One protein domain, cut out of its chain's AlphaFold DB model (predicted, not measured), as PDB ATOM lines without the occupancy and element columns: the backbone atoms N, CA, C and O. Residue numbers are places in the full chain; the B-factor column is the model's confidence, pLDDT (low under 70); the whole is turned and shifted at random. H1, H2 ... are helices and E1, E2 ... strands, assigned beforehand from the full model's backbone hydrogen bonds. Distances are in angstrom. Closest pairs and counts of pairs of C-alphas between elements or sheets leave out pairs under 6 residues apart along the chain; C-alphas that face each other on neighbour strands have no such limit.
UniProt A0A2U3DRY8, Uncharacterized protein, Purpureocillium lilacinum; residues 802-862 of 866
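Overview. This is residues 802 to 862 of the 866 residues of an uncharacterized protein of Purpureocillium lilacinum (UniProt A0A2U3DRY8). A small rounded domain in which H3, the longest helix, runs along one side, H1 makes one end, and a tiny strand patch around E1 makes much of the other, with the short H2 between H1 and that patch. Residues 836 to 849, a long loop with no named element, lead from E1 to H3. The printed part has 61 residues with three named helices and one named strand, in the order H1, H2, E1, H3; the class is mostly helix, though under half of the residues are in named elements. It is compact, with a radius of gyration of the C-alphas of 10.6 A, and spans 26 by 22 by 22 A.

Along the chain. Find C-alpha 850 at (106.534, 247.405, 326.433); from there H3, residues 850 to 861, runs 15.7 A to C-alpha 861 at (100.070, 238.090, 315.557). H1, residues 808 to 818, begins at (107.672, 243.946, 307.234) and is 15.4 A long. H2 is residues 825 to 828, and E1 is residues 833 to 835.

Arrangement. Start at H3: with residues 850 to 854 alone it only just touches H2, with 3 pairs of C-alphas within 8 A, the closest being Pro 825 and Gln 850 at 6.9 A. The closest C-alphas of E1 and H3, Tyr 834 and Phe 853, are 6.5 A apart. E1 pairs with no named strand, but residues 833 to 834 pair antiparallel with 829 to 830, and 834 to 835 with 846 to 847. H1 and H3 are close but not clearly touching, Leu 810 and His 861 having the closest C-alphas at 7.6 A; they run opposite ways at a steep tilt of 69 degrees, only just short of about perpendicular. H1 and E1 are apart. In H1 and H3 every O i to N i+4 pair is within hydrogen-bond range; H2 is too short for such a pair.

Size, cuts and confidence. Look to Arg 808 and Asp 831 for the two C-alphas farthest apart, 28.3 A. The printed part has no cut. The link from E1 to H3 is long, with 14 residues. The mean pLDDT of the printed part is 92.1, and no printed residue is under 70.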
ATOM      1  N   TRP A 802     111.133 249.079 318.022       92.94
ATOM      2  CA  TRP A 802     110.783 247.692 317.704       92.94
ATOM      3  C   TRP A 802     112.023 246.783 317.708       92.94
ATOM      4  O   TRP A 802     113.141 247.246 317.483       92.94
ATOM      5  N   PRO A 803     111.870 245.470 317.946       88.56
ATOM      6  CA  PRO A 803     112.961 244.522 317.752       88.56
ATOM      7  C   PRO A 803     113.216 244.301 316.255       88.56
ATOM      8  O   PRO A 803     112.269 244.196 315.480       88.56
ATOM      9  N   SER A 804     114.467 244.062 315.854       84.88
ATOM     10  CA  SER A 804     114.856 243.665 314.482       84.88
ATOM     11  C   SER A 804     114.416 242.240 314.075       84.88
ATOM     12  O   SER A 804     115.059 241.567 313.279       84.88
ATOM     13  N   ARG A 805     113.338 241.737 314.687       83.00
ATOM     14  CA  ARG A 805     112.625 240.499 314.327       83.00
ATOM     15  C   ARG A 805     111.148 240.772 314.008       83.00
ATOM     16  O   ARG A 805     110.351 239.840 313.943       83.00
ATOM     17  N   MET A 806     110.777 242.044 313.882       86.81
ATOM     18  CA  MET A 806     109.459 242.487 313.447       86.81
ATOM     19  C   MET A 806     109.364 242.289 311.930       86.81
ATOM     20  O   MET A 806     110.195 242.818 311.201       86.81
ATOM     21  N   THR A 807     108.395 241.517 311.438       89.38
ATOM     22  CA  THR A 807     108.253 241.306 309.988       89.38
ATOM     23  C   THR A 807     107.712 242.564 309.306       89.38
ATOM     24  O   THR A 807     106.880 243.277 309.876       89.38
ATOM     25  N   ARG A 808     108.144 242.818 308.061       88.94
ATOM     26  CA  ARG A 808     107.672 243.946 307.234       88.94
ATOM     27  C   ARG A 808     106.140 243.967 307.150       88.94
ATOM     28  O   ARG A 808     105.522 244.997 307.393       88.94
ATOM     29  N   SER A 809     105.530 242.800 306.937       90.38
ATOM     30  CA  SER A 809     104.077 242.598 306.909       90.38
ATOM     31  C   SER A 809     103.386 242.974 308.229       90.38
ATOM     32  O   SER A 809     102.381 243.681 308.210       90.38
ATOM     33  N   LEU A 810     103.939 242.582 309.387       91.81
ATOM     34  CA  LEU A 810     103.382 242.949 310.696       91.81
ATOM     35  C   LEU A 810     103.495 244.458 310.958       91.81
ATOM     36  O   LEU A 810     102.578 245.045 311.526       91.81
ATOM     37  N   MET A 811     104.581 245.101 310.517       92.25
ATOM     38  CA  MET A 811     104.710 246.560 310.594       92.25
ATOM     39  C   MET A 811     103.732 247.287 309.668       92.25
ATOM     40  O   MET A 811     103.152 248.283 310.089       92.25
ATOM     41  N   ILE A 812     103.481 246.772 308.461       92.69
ATOM     42  CA  ILE A 812     102.460 247.306 307.545       92.69
ATOM     43  C   ILE A 812     101.062 247.236 308.181       92.69
ATOM     44  O   ILE A 812     100.334 248.227 308.142       92.69
ATOM     45  N   GLU A 813     100.693 246.121 308.821       93.12
ATOM     46  CA  GLU A 813      99.417 246.026 309.547       93.12
ATOM     47  C   GLU A 813      99.356 246.955 310.766       93.12
ATOM     48  O   GLU A 813      98.335 247.598 310.992       93.12
ATOM     49  N   LEU A 814     100.446 247.118 311.523       93.19
ATOM     50  CA  LEU A 814     100.480 248.087 312.626       93.19
ATOM     51  C   LEU A 814     100.372 249.540 312.137       93.19
ATOM     52  O   LEU A 814      99.735 250.351 312.807       93.19
ATOM     53  N   THR A 815     100.940 249.876 310.975       93.06
ATOM     54  CA  THR A 815     100.760 251.184 310.322       93.06
ATOM     55  C   THR A 815      99.298 251.392 309.910       93.06
ATOM     56  O   THR A 815      98.734 252.444 310.207       93.06
ATOM     57  N   LYS A 816      98.641 250.383 309.312       93.38
ATOM     58  CA  LYS A 816      97.204 250.437 308.971       93.38
ATOM     59  C   LYS A 816      96.304 250.587 310.203       93.38
ATOM     60  O   LYS A 816      95.371 251.375 310.178       93.38
ATOM     61  N   LEU A 817      96.571 249.835 311.273       90.88
ATOM     62  CA  LEU A 817      95.733 249.794 312.480       90.88
ATOM     63  C   LEU A 817      95.923 250.993 313.426       90.88
ATOM     64  O   LEU A 817      95.206 251.100 314.419       90.88
ATOM     65  N   SER A 818      96.900 251.864 313.165       89.12
ATOM     66  CA  SER A 818      97.199 253.037 314.002       89.12
ATOM     67  C   SER A 818      96.937 254.380 313.321       89.12
ATOM     68  O   SER A 818      97.079 255.405 313.982       89.12
ATOM     69  N   ASP A 819      96.623 254.389 312.019       89.94
ATOM     70  CA  ASP A 819      96.621 255.577 311.147       89.94
ATOM     71  C   ASP A 819      97.939 256.395 311.183       89.94
ATOM     72  O   ASP A 819      97.995 257.552 310.759       89.94
ATOM     73  N   ILE A 820      99.036 255.799 311.669       89.25
ATOM     74  CA  ILE A 820     100.349 256.436 311.818       89.25
ATOM     75  C   ILE A 820     101.339 255.723 310.896       89.25
ATOM     76  O   ILE A 820     101.623 254.545 311.069       89.25
ATOM     77  N   GLU A 821     101.936 256.459 309.952       89.19
ATOM     78  CA  GLU A 821     102.883 255.922 308.956       89.19
ATOM     79  C   GLU A 821     104.059 255.143 309.589       89.19
ATOM     80  O   GLU A 821     104.540 254.156 309.038       89.19
ATOM     81  N   ASN A 822     104.508 255.579 310.770       88.88
ATOM     82  CA  ASN A 822     105.632 255.018 311.519       88.88
ATOM     83  C   ASN A 822     105.220 254.796 312.990       88.88
ATOM     84  O   ASN A 822     105.592 255.604 313.851       88.88
ATOM     85  N   PRO A 823     104.421 253.761 313.310       91.00
ATOM     86  CA  PRO A 823     103.937 253.559 314.665       91.00
ATOM     87  C   PRO A 823     105.110 253.173 315.564       91.00
ATOM     88  O   PRO A 823     105.926 252.319 315.217       91.00
ATOM     89  N   LYS A 824     105.188 253.791 316.740       95.44
ATOM     90  CA  LYS A 824     106.057 253.336 317.834       95.44
ATOM     91  C   LYS A 824     105.240 252.464 318.787       95.44
ATOM     92  O   LYS A 824     104.023 252.646 318.835       95.44
ATOM     93  N   PRO A 825     105.848 251.575 319.591       93.19
ATOM     94  CA  PRO A 825     105.101 250.803 320.582       93.19
ATOM     95  C   PRO A 825     104.252 251.691 321.507       93.19
ATOM     96  O   PRO A 825     103.138 251.321 321.864       93.19
ATOM     97  N   GLU A 826     104.744 252.885 321.852       95.25
ATOM     98  CA  GLU A 826     104.070 253.882 322.691       95.25
ATOM     99  C   GLU A 826     102.787 254.460 322.073       95.25
ATOM    100  O   GLU A 826     101.953 254.969 322.817       95.25
ATOM    101  N   ALA A 827     102.586 254.363 320.752       95.00
ATOM    102  CA  ALA A 827     101.336 254.780 320.106       95.00
ATOM    103  C   ALA A 827     100.149 253.882 320.499       95.00
ATOM    104  O   ALA A 827      99.004 254.320 320.473       95.00
ATOM    105  N   PHE A 828     100.422 252.645 320.927       95.44
ATOM    106  CA  PHE A 828      99.423 251.678 321.388       95.44
ATOM    107  C   PHE A 828      99.194 251.731 322.906       95.44
ATOM    108  O   PHE A 828      98.715 250.760 323.496       95.44
ATOM    109  N   ARG A 829      99.577 252.836 323.562       96.38
ATOM    110  CA  ARG A 829      99.525 252.990 325.018       96.38
ATOM    111  C   ARG A 829      98.465 254.012 325.445       96.38
ATOM    112  O   ARG A 829      98.686 255.210 325.279       96.38
ATOM    113  N   SER A 830      97.368 253.565 326.060       95.81
ATOM    114  CA  SER A 830      96.413 254.445 326.755       95.81
ATOM    115  C   SER A 830      96.509 254.234 328.266       95.81
ATOM    116  O   SER A 830      96.935 253.182 328.729       95.81
ATOM    117  N   ASP A 831      96.223 255.274 329.051       95.38
ATOM    118  CA  ASP A 831      96.055 255.191 330.517       95.38
ATOM    119  C   ASP A 831      97.242 254.587 331.309       95.38
ATOM    120  O   ASP A 831      97.136 254.251 332.486       95.38
ATOM    121  N   GLY A 832      98.418 254.509 330.676       95.25
ATOM    122  CA  GLY A 832      99.639 253.914 331.222       95.25
ATOM    123  C   GLY A 832      99.909 252.468 330.786       95.25
ATOM    124  O   GLY A 832     101.031 251.993 330.994       95.25
ATOM    125  N   GLU A 833      98.977 251.801 330.111       96.62
ATOM    126  CA  GLU A 833      99.074 250.403 329.676       96.62
ATOM    127  C   GLU A 833      99.062 250.279 328.143       96.62
ATOM    128  O   GLU A 833      98.545 251.132 327.433       96.62
ATOM    129  N   TYR A 834      99.696 249.236 327.610       97.06
ATOM    130  CA  TYR A 834      99.705 248.938 326.177       97.06
ATOM    131  C   TYR A 834      98.517 248.034 325.827       97.06
ATOM    132  O   TYR A 834      98.267 247.062 326.543       97.06
ATOM    133  N   HIS A 835      97.830 248.317 324.721       96.12
ATOM    134  CA  HIS A 835      96.673 247.571 324.214       96.12
ATOM    135  C   HIS A 835      97.012 246.909 322.874       96.12
ATOM    136  O   HIS A 835      97.769 247.463 322.080       96.12
ATOM    137  N   CYS A 836      96.450 245.729 322.588       96.50
ATOM    138  CA  CYS A 836      96.632 245.111 321.274       96.50
ATOM    139  C   CYS A 836      95.723 245.796 320.233       96.50
ATOM    140  O   CYS A 836      94.510 245.815 320.444       96.50
ATOM    141  N   PRO A 837      96.261 246.336 319.121       95.12
ATOM    142  CA  PRO A 837      95.460 247.027 318.107       95.12
ATOM    143  C   PRO A 837      94.679 246.078 317.185       95.12
ATOM    144  O   PRO A 837      93.808 246.521 316.443       95.12
ATOM    145  N   PHE A 838      94.980 244.776 317.203       95.12
ATOM    146  CA  PHE A 838      94.295 243.795 316.366       95.12
ATOM    147  C   PHE A 838      92.893 243.498 316.932       95.12
ATOM    148  O   PHE A 838      92.802 242.929 318.023       95.12
ATOM    149  N   PRO A 839      91.792 243.787 316.205       89.31
ATOM    150  CA  PRO A 839      90.427 243.661 316.734       89.31
ATOM    151  C   PRO A 839      90.023 242.212 317.053       89.31
ATOM    152  O   PRO A 839      89.110 241.976 317.839       89.31
ATOM    153  N   HIS A 840      90.726 241.231 316.482       88.69
ATOM    154  CA  HIS A 840      90.541 239.808 316.773       88.69
ATOM    155  C   HIS A 840      91.354 239.314 317.985       88.69
ATOM    156  O   HIS A 840      91.258 238.139 318.339       88.69
ATOM    157  N   CYS A 841      92.128 240.175 318.662       91.69
ATOM    158  CA  CYS A 841      92.805 239.819 319.910       91.69
ATOM    159  C   CYS A 841      91.808 239.777 321.085       91.69
ATOM    160  O   CYS A 841      91.794 240.638 321.965       91.69
ATOM    161  N   GLN A 842      91.001 238.713 321.132       79.75
ATOM    162  CA  GLN A 842      89.986 238.450 322.166       79.75
ATOM    163  C   GLN A 842      90.537 238.350 323.600       79.75
ATOM    164  O   GLN A 842      89.772 238.165 324.542       79.75
ATOM    165  N   THR A 843      91.856 238.450 323.804       81.56
ATOM    166  CA  THR A 843      92.460 238.318 325.135       81.56
ATOM    167  C   THR A 843      91.970 239.380 326.119       81.56
ATOM    168  O   THR A 843      92.006 239.126 327.321       81.56
ATOM    169  N   GLY A 844      91.568 240.563 325.630       87.12
ATOM    170  CA  GLY A 844      91.208 241.718 326.461       87.12
ATOM    171  C   GLY A 844      92.343 242.197 327.373       87.12
ATOM    172  O   GLY A 844      92.101 242.943 328.319       87.12
ATOM    173  N   ARG A 845      93.576 241.724 327.140       93.50
ATOM    174  CA  ARG A 845      94.721 241.984 328.010       93.50
ATOM    175  C   ARG A 845      95.337 243.329 327.684       93.50
ATOM    176  O   ARG A 845      95.514 243.690 326.523       93.50
ATOM    177  N   THR A 846      95.724 244.011 328.745       95.44
ATOM    178  CA  THR A 846      96.632 245.144 328.713       95.44
ATOM    179  C   THR A 846      98.008 244.689 329.200       95.44
ATOM    180  O   THR A 846      98.152 243.673 329.890       95.44
ATOM    181  N   TRP A 847      99.054 245.427 328.835       96.69
ATOM    182  CA  TRP A 847     100.407 245.180 329.328       96.69
ATOM    183  C   TRP A 847     100.970 246.454 329.939       96.69
ATOM    184  O   TRP A 847     101.129 247.453 329.253       96.69
ATOM    185  N   THR A 848     101.393 246.423 331.200       93.81
ATOM    186  CA  THR A 848     102.083 247.565 331.837       93.81
ATOM    187  C   THR A 848     103.526 247.762 331.344       93.81
ATOM    188  O   THR A 848     104.190 248.727 331.724       93.81
ATOM    189  N   ARG A 849     104.054 246.842 330.518       93.56
ATOM    190  CA  ARG A 849     105.459 246.812 330.078       93.56
ATOM    191  C   ARG A 849     105.596 246.519 328.581       93.56
ATOM    192  O   ARG A 849     105.246 245.436 328.114       93.56
ATOM    193  N   GLN A 850     106.229 247.450 327.870       94.44
ATOM    194  CA  GLN A 850     106.534 247.405 326.433       94.44
ATOM    195  C   GLN A 850     107.151 246.074 325.941       94.44
ATOM    196  O   GLN A 850     106.662 245.550 324.942       94.44
ATOM    197  N   PRO A 851     108.127 245.429 326.625       94.31
ATOM    198  CA  PRO A 851     108.686 244.160 326.145       94.31
ATOM    199  C   PRO A 851     107.694 242.987 326.180       94.31
ATOM    200  O   PRO A 851     107.872 242.012 325.454       94.31
ATOM    201  N   TRP A 852     106.656 243.048 327.023       95.50
ATOM    202  CA  TRP A 852     105.621 242.012 327.091       95.50
ATOM    203  C   TRP A 852     104.557 242.211 326.010       95.50
ATOM    204  O   TRP A 852     104.158 241.235 325.381       95.50
ATOM    205  N   PHE A 853     104.190 243.465 325.733       95.94
ATOM    206  CA  PHE A 853     103.362 243.849 324.590       95.94
ATOM    207  C   PHE A 853     104.001 243.421 323.257       95.94
ATOM    208  O   PHE A 853     103.398 242.676 322.489       95.94
ATOM    209  N   ILE A 854     105.270 243.779 323.033       94.50
ATOM    210  CA  ILE A 854     106.039 243.370 321.844       94.50
ATOM    211  C   ILE A 854     106.125 241.836 321.736       94.50
ATOM    212  O   ILE A 854     105.958 241.281 320.650       94.50
ATOM    213  N   LYS A 855     106.339 241.126 322.854       94.56
ATOM    214  CA  LYS A 855     106.362 239.653 322.869       94.56
ATOM    215  C   LYS A 855     105.004 239.037 322.509       94.56
ATOM    216  O   LYS A 855     104.992 238.006 321.843       94.56
ATOM    217  N   HIS A 856     103.893 239.639 322.933       94.38
ATOM    218  CA  HIS A 856     102.549 239.218 322.531       94.38
ATOM    219  C   HIS A 856     102.339 239.423 321.024       94.38
ATOM    220  O   HIS A 856     102.023 238.456 320.336       94.38
ATOM    221  N   LEU A 857     102.621 240.621 320.494       94.12
ATOM    222  CA  LEU A 857     102.510 240.905 319.058       94.12
ATOM    223  C   LEU A 857     103.308 239.905 318.208       94.12
ATOM    224  O   LEU A 857     102.745 239.275 317.318       94.12
ATOM    225  N   LEU A 858     104.589 239.685 318.519       92.75
ATOM    226  CA  LEU A 858     105.429 238.738 317.776       92.75
ATOM    227  C   LEU A 858     104.954 237.279 317.876       92.75
ATOM    228  O   LEU A 858     105.088 236.533 316.910       92.75
ATOM    229  N   LYS A 859     104.435 236.849 319.033       93.25
ATOM    230  CA  LYS A 859     104.024 235.453 319.256       93.25
ATOM    231  C   LYS A 859     102.658 235.144 318.643       93.25
ATOM    232  O   LYS A 859     102.494 234.081 318.049       93.25
ATOM    233  N   ASP A 860     101.695 236.035 318.853       92.25
ATOM    234  CA  ASP A 860     100.270 235.764 318.650       92.25
ATOM    235  C   ASP A 860      99.717 236.433 317.377       92.25
ATOM    236  O   ASP A 860      98.714 235.973 316.843       92.25
ATOM    237  N   HIS A 861     100.405 237.453 316.840       91.56
ATOM    238  CA  HIS A 861     100.070 238.090 315.557       91.56
ATOM    239  C   HIS A 861     101.173 237.931 314.499       91.56
ATOM    240  O   HIS A 861     100.863 237.775 313.323       91.56
ATOM    241  N   GLY A 862     102.450 237.851 314.886       84.56
ATOM    242  CA  GLY A 862     103.581 237.696 313.959       84.56
ATOM    243  C   GLY A 862     103.568 236.426 313.097       84.56
ATOM    244  O   GLY A 862     104.263 236.392 312.091       84.56
TER     245      GLY A 862